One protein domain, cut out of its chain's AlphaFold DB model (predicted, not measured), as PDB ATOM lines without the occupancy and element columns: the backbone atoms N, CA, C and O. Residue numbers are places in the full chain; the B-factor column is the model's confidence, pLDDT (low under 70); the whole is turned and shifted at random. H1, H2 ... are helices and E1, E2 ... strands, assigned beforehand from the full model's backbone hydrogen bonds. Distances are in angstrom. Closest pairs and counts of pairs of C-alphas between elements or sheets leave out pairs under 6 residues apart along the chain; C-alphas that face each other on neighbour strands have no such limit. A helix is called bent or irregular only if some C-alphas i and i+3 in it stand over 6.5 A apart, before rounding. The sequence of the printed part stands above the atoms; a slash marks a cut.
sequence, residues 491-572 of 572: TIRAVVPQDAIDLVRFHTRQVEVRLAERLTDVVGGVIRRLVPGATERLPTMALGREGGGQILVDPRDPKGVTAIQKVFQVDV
ATOM      1  N   THR A 491      33.531   6.403 -27.165       90.00
ATOM      2  CA  THR A 491      32.304   5.631 -27.357       90.00
ATOM      3  C   THR A 491      32.434   4.790 -28.614       90.00
ATOM      4  O   THR A 491      32.790   5.305 -29.678       90.00
ATOM      5  N   ILE A 492      32.099   3.509 -28.522       92.25
ATOM      6  CA  ILE A 492      32.032   2.627 -29.685       92.25
ATOM      7  C   ILE A 492      30.578   2.342 -29.984       92.25
ATOM      8  O   ILE A 492      29.865   1.738 -29.184       92.25
ATOM      9  N   ARG A 493      30.144   2.761 -31.170       93.44
ATOM     10  CA  ARG A 493      28.813   2.450 -31.670       93.44
ATOM     11  C   ARG A 493      28.869   1.145 -32.444       93.44
ATOM     12  O   ARG A 493      29.312   1.114 -33.593       93.44
ATOM     13  N   ALA A 494      28.416   0.085 -31.798       93.56
ATOM     14  CA  ALA A 494      28.301  -1.243 -32.366       93.56
ATOM     15  C   ALA A 494      26.885  -1.522 -32.867       93.56
ATOM     16  O   ALA A 494      25.896  -0.943 -32.403       93.56
ATOM     17  N   VAL A 495      26.799  -2.431 -33.834       93.00
ATOM     18  CA  VAL A 495      25.534  -2.893 -34.397       93.00
ATOM     19  C   VAL A 495      25.394  -4.385 -34.132       93.00
ATOM     20  O   VAL A 495      26.259  -5.177 -34.490       93.00
ATOM     21  N   VAL A 496      24.293  -4.762 -33.485       92.94
ATOM     22  CA  VAL A 496      23.994  -6.138 -33.083       92.94
ATOM     23  C   VAL A 496      22.847  -6.676 -33.942       92.94
ATOM     24  O   VAL A 496      21.765  -6.078 -33.950       92.94
ATOM     25  N   PRO A 497      23.046  -7.791 -34.655       91.06
ATOM     26  CA  PRO A 497      21.980  -8.509 -35.351       91.06
ATOM     27  C   PRO A 497      20.825  -8.946 -34.432       91.06
ATOM     28  O   PRO A 497      21.005  -9.165 -33.231       91.06
ATOM     29  N   GLN A 498      19.618  -9.076 -34.990       87.75
ATOM     30  CA  GLN A 498      18.413  -9.421 -34.224       87.75
ATOM     31  C   GLN A 498      18.471 -10.803 -33.544       87.75
ATOM     32  O   GLN A 498      17.842 -10.990 -32.509       87.75
ATOM     33  N   ASP A 499      19.212 -11.764 -34.078       86.81
ATOM     34  CA  ASP A 499      19.411 -13.095 -33.487       86.81
ATOM     35  C   ASP A 499      20.347 -13.079 -32.263       86.81
ATOM     36  O   ASP A 499      20.258 -13.952 -31.401       86.81
ATOM     37  N   ALA A 500      21.205 -12.061 -32.143       88.44
ATOM     38  CA  ALA A 500      22.184 -11.940 -31.064       88.44
ATOM     39  C   ALA A 500      21.778 -10.964 -29.940       88.44
ATOM     40  O   ALA A 500      22.368 -10.994 -28.855       88.44
ATOM     41  N   ILE A 501      20.787 -10.091 -30.161       90.69
ATOM     42  CA  ILE A 501      20.472  -8.997 -29.224       90.69
ATOM     43  C   ILE A 501      20.020  -9.477 -27.841       90.69
ATOM     44  O   ILE A 501      20.372  -8.846 -26.846       90.69
ATOM     45  N   ASP A 502      19.297 -10.593 -27.743       89.25
ATOM     46  CA  ASP A 502      18.810 -11.106 -26.453       89.25
ATOM     47  C   ASP A 502      19.962 -11.560 -25.548       89.25
ATOM     48  O   ASP A 502      19.948 -11.346 -24.331       89.25
ATOM     49  N   LEU A 503      21.010 -12.128 -26.148       88.75
ATOM     50  CA  LEU A 503      22.232 -12.501 -25.441       88.75
ATOM     51  C   LEU A 503      22.953 -11.253 -24.929       88.75
ATOM     52  O   LEU A 503      23.298 -11.181 -23.751       88.75
ATOM     53  N   VAL A 504      23.101 -10.240 -25.786       89.38
ATOM     54  CA  VAL A 504      23.760  -8.977 -25.422       89.38
ATOM     55  C   VAL A 504      22.965  -8.217 -24.352       89.38
ATOM     56  O   VAL A 504      23.550  -7.646 -23.431       89.38
ATOM     57  N   ARG A 505      21.632  -8.229 -24.420       89.25
ATOM     58  CA  ARG A 505      20.765  -7.489 -23.494       89.25
ATOM     59  C   ARG A 505      20.698  -8.122 -22.103       89.25
ATOM     60  O   ARG A 505      20.699  -7.384 -21.123       89.25
ATOM     61  N   PHE A 506      20.616  -9.450 -22.007       88.75
ATOM     62  CA  PHE A 506      20.311 -10.128 -20.736       88.75
ATOM     63  C   PHE A 506      21.452 -10.980 -20.170       88.75
ATOM     64  O   PHE A 506      21.441 -11.286 -18.980       88.75
ATOM     65  N   HIS A 507      22.433 -11.366 -20.989       87.75
ATOM     66  CA  HIS A 507      23.464 -12.339 -20.607       87.75
ATOM     67  C   HIS A 507      24.894 -11.783 -20.680       87.75
ATOM     68  O   HIS A 507      25.857 -12.527 -20.478       87.75
ATOM     69  N   THR A 508      25.058 -10.478 -20.910       89.44
ATOM     70  CA  THR A 508      26.376  -9.832 -20.917       89.44
ATOM     71  C   THR A 508      26.947  -9.745 -19.505       89.44
ATOM     72  O   THR A 508      26.372  -9.106 -18.627       89.44
ATOM     73  N   ARG A 509      28.114 -10.367 -19.291       88.94
ATOM     74  CA  ARG A 509      28.885 -10.264 -18.038       88.94
ATOM     75  C   ARG A 509      30.074  -9.313 -18.138       88.94
ATOM     76  O   ARG A 509      30.428  -8.678 -17.154       88.94
ATOM     77  N   GLN A 510      30.694  -9.241 -19.310       91.25
ATOM     78  CA  GLN A 510      31.878  -8.433 -19.580       91.25
ATOM     79  C   GLN A 510      31.864  -8.026 -21.051       91.25
ATOM     80  O   GLN A 510      31.439  -8.816 -21.898       91.25
ATOM     81  N   VAL A 511      32.344  -6.818 -21.349       92.75
ATOM     82  CA  VAL A 511      32.572  -6.357 -22.721       92.75
ATOM     83  C   VAL A 511      34.059  -6.113 -22.921       92.75
ATOM     84  O   VAL A 511      34.717  -5.453 -22.118       92.75
ATOM     85  N   GLU A 512      34.580  -6.681 -23.999       93.38
ATOM     86  CA  GLU A 512      35.958  -6.530 -24.446       93.38
ATOM     87  C   GLU A 512      35.940  -5.851 -25.811       93.38
ATOM     88  O   GLU A 512      35.225  -6.276 -26.718       93.38
ATOM     89  N   VAL A 513      36.739  -4.805 -25.954       91.94
ATOM     90  CA  VAL A 513      36.911  -4.043 -27.184       91.94
ATOM     91  C   VAL A 513      38.298  -4.326 -27.739       91.94
ATOM     92  O   VAL A 513      39.282  -4.329 -26.999       91.94
ATOM     93  N   ARG A 514      38.375  -4.532 -29.055       92.19
ATOM     94  CA  ARG A 514      39.629  -4.679 -29.801       92.19
ATOM     95  C   ARG A 514      39.586  -3.753 -31.004       92.19
ATOM     96  O   ARG A 514      38.611  -3.771 -31.752       92.19
ATOM     97  N   LEU A 515      40.622  -2.941 -31.181       90.38
ATOM     98  CA  LEU A 515      40.732  -2.070 -32.349       90.38
ATOM     99  C   LEU A 515      41.182  -2.891 -33.560       90.38
ATOM    100  O   LEU A 515      42.019  -3.783 -33.426       90.38
ATOM    101  N   ALA A 516      40.659  -2.570 -34.746       85.88
ATOM    102  CA  ALA A 516      40.970  -3.298 -35.979       85.88
ATOM    103  C   ALA A 516      42.479  -3.320 -36.297       85.88
ATOM    104  O   ALA A 516      42.996  -4.314 -36.795       85.88
ATOM    105  N   GLU A 517      43.198  -2.252 -35.942       87.06
ATOM    106  CA  GLU A 517      44.650  -2.134 -36.124       87.06
ATOM    107  C   GLU A 517      45.466  -2.939 -35.096       87.06
ATOM    108  O   GLU A 517      46.643  -3.213 -35.320       87.06
ATOM    109  N   ARG A 518      44.870  -3.301 -33.948       88.06
ATOM    110  CA  ARG A 518      45.549  -3.952 -32.812       88.06
ATOM    111  C   ARG A 518      44.641  -4.980 -32.149       88.06
ATOM    112  O   ARG A 518      44.139  -4.787 -31.046       88.06
ATOM    113  N   LEU A 519      44.457  -6.111 -32.823       84.69
ATOM    114  CA  LEU A 519      43.578  -7.190 -32.355       84.69
ATOM    115  C   LEU A 519      44.071  -7.894 -31.078       84.69
ATOM    116  O   LEU A 519      43.289  -8.590 -30.429       84.69
ATOM    117  N   THR A 520      45.351  -7.751 -30.724       88.44
ATOM    118  CA  THR A 520      45.935  -8.321 -29.499       88.44
ATOM    119  C   THR A 520      45.607  -7.511 -28.252       88.44
ATOM    120  O   THR A 520      45.572  -8.073 -27.157       88.44
ATOM    121  N   ASP A 521      45.350  -6.214 -28.415       90.19
ATOM    122  CA  ASP A 521      45.136  -5.300 -27.305       90.19
ATOM    123  C   ASP A 521      43.653  -5.310 -26.938       90.19
ATOM    124  O   ASP A 521      42.781  -4.974 -27.743       90.19
ATOM    125  N   VAL A 522      43.363  -5.727 -25.707       90.38
ATOM    126  CA  VAL A 522      41.997  -5.811 -25.192       90.38
ATOM    127  C   VAL A 522      41.750  -4.661 -24.233       90.38
ATOM    128  O   VAL A 522      42.425  -4.536 -23.212       90.38
ATOM    129  N   VAL A 523      40.745  -3.849 -24.542       90.12
ATOM    130  CA  VAL A 523      40.277  -2.760 -23.684       90.12
ATOM    131  C   VAL A 523      38.942  -3.164 -23.069       90.12
ATOM    132  O   VAL A 523      38.044  -3.638 -23.764       90.12
ATOM    133  N   GLY A 524      38.800  -3.012 -21.753       91.06
ATOM    134  CA  GLY A 524      37.524  -3.253 -21.076       91.06
ATOM    135  C   GLY A 524      36.502  -2.173 -21.435       91.06
ATOM    136  O   GLY A 524      36.816  -0.988 -21.364       91.06
ATOM    137  N   GLY A 525      35.288  -2.583 -21.805       90.56
ATOM    138  CA  GLY A 525      34.170  -1.687 -22.114       90.56
ATOM    139  C   GLY A 525      32.963  -1.927 -21.206       90.56
ATOM    140  O   GLY A 525      32.870  -2.955 -20.529       90.56
ATOM    141  N   VAL A 526      32.015  -0.989 -21.205       91.88
ATOM    142  CA  VAL A 526      30.739  -1.124 -20.487       91.88
ATOM    143  C   VAL A 526      29.625  -0.600 -21.374       91.88
ATOM    144  O   VAL A 526      29.682   0.537 -21.816       91.88
ATOM    145  N   ILE A 527      28.567  -1.388 -21.578       91.81
ATOM    146  CA  ILE A 527      27.406  -0.937 -22.354       91.81
ATOM    147  C   ILE A 527      26.775   0.277 -21.660       91.81
ATOM    148  O   ILE A 527      26.160   0.152 -20.602       91.81
ATOM    149  N   ARG A 528      26.919   1.453 -22.273       90.06
ATOM    150  CA  ARG A 528      26.362   2.725 -21.793       90.06
ATOM    151  C   ARG A 528      24.920   2.905 -22.231       90.06
ATOM    152  O   ARG A 528      24.104   3.431 -21.476       90.06
ATOM    153  N   ARG A 529      24.607   2.503 -23.464       90.00
ATOM    154  CA  ARG A 529      23.278   2.684 -24.053       90.00
ATOM    155  C   ARG A 529      22.949   1.542 -25.000       90.00
ATOM    156  O   ARG A 529      23.727   1.196 -25.877       90.00
ATOM    157  N   LEU A 530      21.733   1.025 -24.860       91.00
ATOM    158  CA  LEU A 530      21.139   0.049 -25.764       91.00
ATOM    159  C   LEU A 530      19.882   0.665 -26.373       91.00
ATOM    160  O   LEU A 530      18.949   1.009 -25.646       91.00
ATOM    161  N   VAL A 531      19.842   0.828 -27.694       90.00
ATOM    162  CA  VAL A 531      18.639   1.345 -28.358       90.00
ATOM    163  C   VAL A 531      17.563   0.249 -28.345       90.00
ATOM    164  O   VAL A 531      17.830  -0.867 -28.788       90.00
ATOM    165  N   PRO A 532      16.348   0.512 -27.821       83.62
ATOM    166  CA  PRO A 532      15.353  -0.539 -27.621       83.62
ATOM    167  C   PRO A 532      14.703  -1.028 -28.920       83.62
ATOM    168  O   PRO A 532      14.255  -2.172 -28.964       83.62
ATOM    169  N   GLY A 533      14.647  -0.176 -29.947       87.62
ATOM    170  CA  GLY A 533      14.019  -0.467 -31.234       87.62
ATOM    171  C   GLY A 533      15.009  -0.990 -32.270       87.62
ATOM    172  O   GLY A 533      16.125  -0.484 -32.382       87.62
ATOM    173  N   ALA A 534      14.564  -1.974 -33.047       90.50
ATOM    174  CA  ALA A 534      15.304  -2.466 -34.196       90.50
ATOM    175  C   ALA A 534      15.197  -1.473 -35.363       90.50
ATOM    176  O   ALA A 534      14.138  -0.883 -35.592       90.50
ATOM    177  N   THR A 535      16.275  -1.310 -36.118       92.81
ATOM    178  CA  THR A 535      16.327  -0.476 -37.319       92.81
ATOM    179  C   THR A 535      16.954  -1.256 -38.466       92.81
ATOM    180  O   THR A 535      17.725  -2.181 -38.244       92.81
ATOM    181  N   GLU A 536      16.632  -0.886 -39.697       91.88
ATOM    182  CA  GLU A 536      17.311  -1.388 -40.897       91.88
ATOM    183  C   GLU A 536      18.444  -0.447 -41.318       91.88
ATOM    184  O   GLU A 536      19.150  -0.715 -42.277       91.88
ATOM    185  N   ARG A 537      18.653   0.669 -40.610       92.31
ATOM    186  CA  ARG A 537      19.647   1.670 -40.992       92.31
ATOM    187  C   ARG A 537      20.895   1.587 -40.121       92.31
ATOM    188  O   ARG A 537      20.849   1.805 -38.907       92.31
ATOM    189  N   LEU A 538      22.025   1.328 -40.764       91.88
ATOM    190  CA  LEU A 538      23.344   1.353 -40.157       91.88
ATOM    191  C   LEU A 538      23.771   2.798 -39.837       91.88
ATOM    192  O   LEU A 538      23.470   3.717 -40.605       91.88
ATOM    193  N   PRO A 539      24.505   3.023 -38.730       90.75
ATOM    194  CA  PRO A 539      25.092   4.326 -38.410       90.75
ATOM    195  C   PRO A 539      26.080   4.829 -39.470       90.75
ATOM    196  O   PRO A 539      26.213   6.032 -39.674       90.75
ATOM    197  N   THR A 540      26.792   3.906 -40.116       91.88
ATOM    198  CA  THR A 540      27.801   4.181 -41.139       91.88
ATOM    199  C   THR A 540      27.910   2.998 -42.095       91.88
ATOM    200  O   THR A 540      27.658   1.857 -41.705       91.88
ATOM    201  N   MET A 541      28.326   3.276 -43.329       91.69
ATOM    202  CA  MET A 541      28.585   2.272 -44.364       91.69
ATOM    203  C   MET A 541      29.712   1.308 -43.964       91.69
ATOM    204  O   MET A 541      29.692   0.154 -44.369       91.69
ATOM    205  N   ALA A 542      30.653   1.745 -43.114       90.06
ATOM    206  CA  ALA A 542      31.792   0.933 -42.668       90.06
ATOM    207  C   ALA A 542      31.391  -0.360 -41.929       90.06
ATOM    208  O   ALA A 542      32.182  -1.289 -41.842       90.06
ATOM    209  N   LEU A 543      30.166  -0.429 -41.396       90.62
ATOM    210  CA  LEU A 543      29.630  -1.635 -40.750       90.62
ATOM    211  C   LEU A 543      28.947  -2.589 -41.742       90.62
ATOM    212  O   LEU A 543      28.657  -3.737 -41.404       90.62
ATOM    213  N   GLY A 544      28.657  -2.111 -42.951       89.00
ATOM    214  CA  GLY A 544      28.106  -2.904 -44.038       89.00
ATOM    215  C   GLY A 544      29.201  -3.621 -44.824       89.00
ATOM    216  O   GLY A 544      30.348  -3.175 -44.870       89.00
ATOM    217  N   ARG A 545      28.832  -4.715 -45.497       85.19
ATOM    218  CA  ARG A 545      29.753  -5.554 -46.280       85.19
ATOM    219  C   ARG A 545      30.478  -4.802 -47.394       85.19
ATOM    220  O   ARG A 545      31.635  -5.099 -47.669       85.19
ATOM    221  N   GLU A 546      29.832  -3.804 -47.993       83.56
ATOM    222  CA  GLU A 546      30.456  -2.936 -49.001       83.56
ATOM    223  C   GLU A 546      31.513  -1.991 -48.405       83.56
ATOM    224  O   GLU A 546      32.483  -1.656 -49.077       83.56
ATOM    225  N   GLY A 547      31.363  -1.601 -47.135       81.50
ATOM    226  CA  GLY A 547      32.308  -0.749 -46.408       81.50
ATOM    227  C   GLY A 547      33.374  -1.511 -45.613       81.50
ATOM    228  O   GLY A 547      34.130  -0.878 -44.880       81.50
ATOM    229  N   GLY A 548      33.435  -2.841 -45.744       82.88
ATOM    230  CA  GLY A 548      34.409  -3.707 -45.067       82.88
ATOM    231  C   GLY A 548      33.914  -4.392 -43.788       82.88
ATOM    232  O   GLY A 548      34.673  -5.163 -43.204       82.88
ATOM    233  N   GLY A 549      32.671  -4.147 -43.365       86.81
ATOM    234  CA  GLY A 549      32.051  -4.823 -42.223       86.81
ATOM    235  C   GLY A 549      31.367  -6.147 -42.585       86.81
ATOM    236  O   GLY A 549      31.458  -6.643 -43.708       86.81
ATOM    237  N   GLN A 550      30.639  -6.732 -41.634       85.88
ATOM    238  CA  GLN A 550      29.971  -8.031 -41.807       85.88
ATOM    239  C   GLN A 550      28.470  -7.950 -42.111       85.88
ATOM    240  O   GLN A 550      27.878  -8.949 -42.529       85.88
ATOM    241  N   ILE A 551      27.822  -6.794 -41.930       87.62
ATOM    242  CA  ILE A 551      26.369  -6.696 -42.117       87.62
ATOM    243  C   ILE A 551      26.016  -6.645 -43.607       87.62
ATOM    244  O   ILE A 551      26.504  -5.800 -44.355       87.62
ATOM    245  N   LEU A 552      25.122  -7.532 -44.046       87.88
ATOM    246  CA  LEU A 552      24.592  -7.508 -45.409       87.88
ATOM    247  C   LEU A 552      23.707  -6.274 -45.619       87.88
ATOM    248  O   LEU A 552      22.759  -6.048 -44.862       87.88
ATOM    249  N   VAL A 553      24.007  -5.513 -46.668       89.56
ATOM    250  CA  VAL A 553      23.287  -4.297 -47.068       89.56
ATOM    251  C   VAL A 553      22.514  -4.523 -48.366       89.56
ATOM    252  O   VAL A 553      22.881  -5.393 -49.155       89.56
ATOM    253  N   ASP A 554      21.412  -3.795 -48.558       87.50
ATOM    254  CA  ASP A 554      20.611  -3.839 -49.784       87.50
ATOM    255  C   ASP A 554      21.439  -3.268 -50.950       87.50
ATOM    256  O   ASP A 554      21.767  -2.079 -50.918       87.50
ATOM    257  N   PRO A 555      21.734  -4.058 -52.005       83.75
ATOM    258  CA  PRO A 555      22.525  -3.602 -53.152       83.75
ATOM    259  C   PRO A 555      21.893  -2.435 -53.927       83.75
ATOM    260  O   PRO A 555      22.529  -1.839 -54.792       83.75
ATOM    261  N   ARG A 556      20.609  -2.138 -53.682       85.75
ATOM    262  CA  ARG A 556      19.887  -1.028 -54.316       85.75
ATOM    263  C   ARG A 556      20.095   0.304 -53.598       85.75
ATOM    264  O   ARG A 556      19.697   1.331 -54.145       85.75
ATOM    265  N   ASP A 557      20.661   0.306 -52.390       85.06
ATOM    266  CA  ASP A 557      20.968   1.529 -51.649       85.06
ATOM    267  C   ASP A 557      22.370   2.042 -52.025       85.06
ATOM    268  O   ASP A 557      23.363   1.503 -51.540       85.06
ATOM    269  N   PRO A 558      22.492   3.131 -52.808       81.75
ATOM    270  CA  PRO A 558      23.793   3.657 -53.225       81.75
ATOM    271  C   PRO A 558      24.629   4.205 -52.059       81.75
ATOM    272  O   PRO A 558      25.803   4.516 -52.238       81.75
ATOM    273  N   LYS A 559      24.031   4.385 -50.872       84.94
ATOM    274  CA  LYS A 559      24.743   4.820 -49.666       84.94
ATOM    275  C   LYS A 559      25.246   3.647 -48.822       84.94
ATOM    276  O   LYS A 559      25.950   3.911 -47.851       84.94
ATOM    277  N   GLY A 560      24.868   2.404 -49.134       84.38
ATOM    278  CA  GLY A 560      25.314   1.204 -48.419       84.38
ATOM    279  C   GLY A 560      25.017   1.222 -46.914       84.38
ATOM    280  O   GLY A 560      25.794   0.687 -46.123       84.38
ATOM    281  N   VAL A 561      23.934   1.882 -46.480       91.25
ATOM    282  CA  VAL A 561      23.567   1.996 -45.052       91.25
ATOM    283  C   VAL A 561      22.303   1.227 -44.698       91.25
ATOM    284  O   VAL A 561      21.987   1.098 -43.518       91.25
ATOM    285  N   THR A 562      21.565   0.726 -45.681       91.31
ATOM    286  CA  THR A 562      20.344  -0.050 -45.450       91.31
ATOM    287  C   THR A 562      20.692  -1.531 -45.331       91.31
ATOM    288  O   THR A 562      21.064  -2.162 -46.312       91.31
ATOM    289  N   ALA A 563      20.603  -2.089 -44.127       89.31
ATOM    290  CA  ALA A 563      20.808  -3.502 -43.843       89.31
ATOM    291  C   ALA A 563      19.609  -4.344 -44.308       89.31
ATOM    292  O   ALA A 563      18.458  -3.950 -44.141       89.31
ATOM    293  N   ILE A 564      19.879  -5.542 -44.838       88.19
ATOM    294  CA  ILE A 564      18.838  -6.506 -45.250       88.19
ATOM    295  C   ILE A 564      18.078  -7.055 -44.033       88.19
ATOM    296  O   ILE A 564      16.900  -7.400 -44.118       88.19
ATOM    297  N   GLN A 565      18.764  -7.150 -42.897       87.56
ATOM    298  CA  GLN A 565      18.208  -7.621 -41.637       87.56
ATOM    299  C   GLN A 565      18.088  -6.480 -40.633       87.56
ATOM    300  O   GLN A 565      18.871  -5.529 -40.644       87.56
ATOM    301  N   LYS A 566      17.132  -6.610 -39.714       91.06
ATOM    302  CA  LYS A 566      16.984  -5.668 -38.610       91.06
ATOM    303  C   LYS A 566      18.156  -5.789 -37.644       91.06
ATOM    304  O   LYS A 566      18.581  -6.887 -37.280       91.06
ATOM    305  N   VAL A 567      18.635  -4.641 -37.194       93.00
ATOM    306  CA  VAL A 567      19.766  -4.524 -36.284       93.00
ATOM    307  C   VAL A 567      19.461  -3.575 -35.129       93.00
ATOM    308  O   VAL A 567      18.597  -2.700 -35.218       93.00
ATOM    309  N   PHE A 568      20.190  -3.739 -34.034       94.12
ATOM    310  CA  PHE A 568      20.110  -2.905 -32.841       94.12
ATOM    311  C   PHE A 568      21.414  -2.146 -32.651       94.12
ATOM    312  O   PHE A 568      22.493  -2.675 -32.901       94.12
ATOM    313  N   GLN A 569      21.321  -0.900 -32.194       93.75
ATOM    314  CA  GLN A 569      22.493  -0.071 -31.928       93.75
ATOM    315  C   GLN A 569      22.854  -0.130 -30.443       93.75
ATOM    316  O   GLN A 569      21.983   0.010 -29.575       93.75
ATOM    317  N   VAL A 570      24.142  -0.320 -30.172       93.25
ATOM    318  CA  VAL A 570      24.714  -0.405 -28.827       93.25
ATOM    319  C   VAL A 570      25.883   0.557 -28.739       93.25
ATOM    320  O   VAL A 570      26.786   0.492 -29.567       93.25
ATOM    321  N   ASP A 571      25.868   1.428 -27.738       92.56
ATOM    322  CA  ASP A 571      27.001   2.289 -27.420       92.56
ATOM    323  C   ASP A 571      27.743   1.680 -26.217       92.56
ATOM    324  O   ASP A 571      27.162   1.517 -25.134       92.56
ATOM    325  N   VAL A 572      29.006   1.315 -26.445       90.19
ATOM    326  CA  VAL A 572      29.960   0.749 -25.473       90.19
ATOM    327  C   VAL A 572      30.963   1.808 -25.045       90.19
ATOM    328  O   VAL A 572      31.377   2.600 -25.924       90.19
TER     329      VAL A 572
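AT A GLANCE: This is residues 491 to 572 of the 572 residues of the protein "HlyD_D23 domain-containing protein" of Nitrospirae bacterium RIFCSPLOWO2_12_FULL_63_8 (UniProt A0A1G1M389). A small, strongly twisted antiparallel sheet, E1 E5 E4, is built along the bent strand E5, with the antiparallel hairpin E2 and E3 at one end, a long loop, residues 538 to 561, at the other, and the short helix H1 on the sheet. The 82 printed residues hold one named helix and five named strands, in the order E1 H1 E2 E3 E4 E5. It is mostly strand, with under half in named elements, and compact: radius of gyration of the C-alphas 13.2 A, spans 38 by 30 by 19 A.

HOW THE PARTS SIT: E1, residues 491 to 497, pairs with residues 567 to 571 of E5, residues 562 to 571; N 494 and O 570 are 2.8 A apart. H1, residues 501 to 506, only just stands up from this sheet, at 42 degrees; its O i to N i+4 pairs are within hydrogen-bond range. E2, residues 511 to 515, and E3, residues 518 to 525, form a hairpin, N 513 to O 523 2.8 A. E4, residues 535 to 537, forms a hairpin with E5, N 563 to O 536 2.7 A. E5 bends by 109 degrees at residue 565. E2 and E5 are apart.

IN THESE COORDINATES: E1, 19.2 A long, begins at C-alpha 491 (32.304, 5.631, -27.357). E5, 19.4 A, ends at C-alpha 571 (27.001, 2.289, -27.420).

THE WHOLE: The farthest C-alphas, Arg 509 and Arg 556, are 38.5 A apart. The printed part has no cut. The link E4 to E5 is long. No printed residue is under 70 in pLDDT.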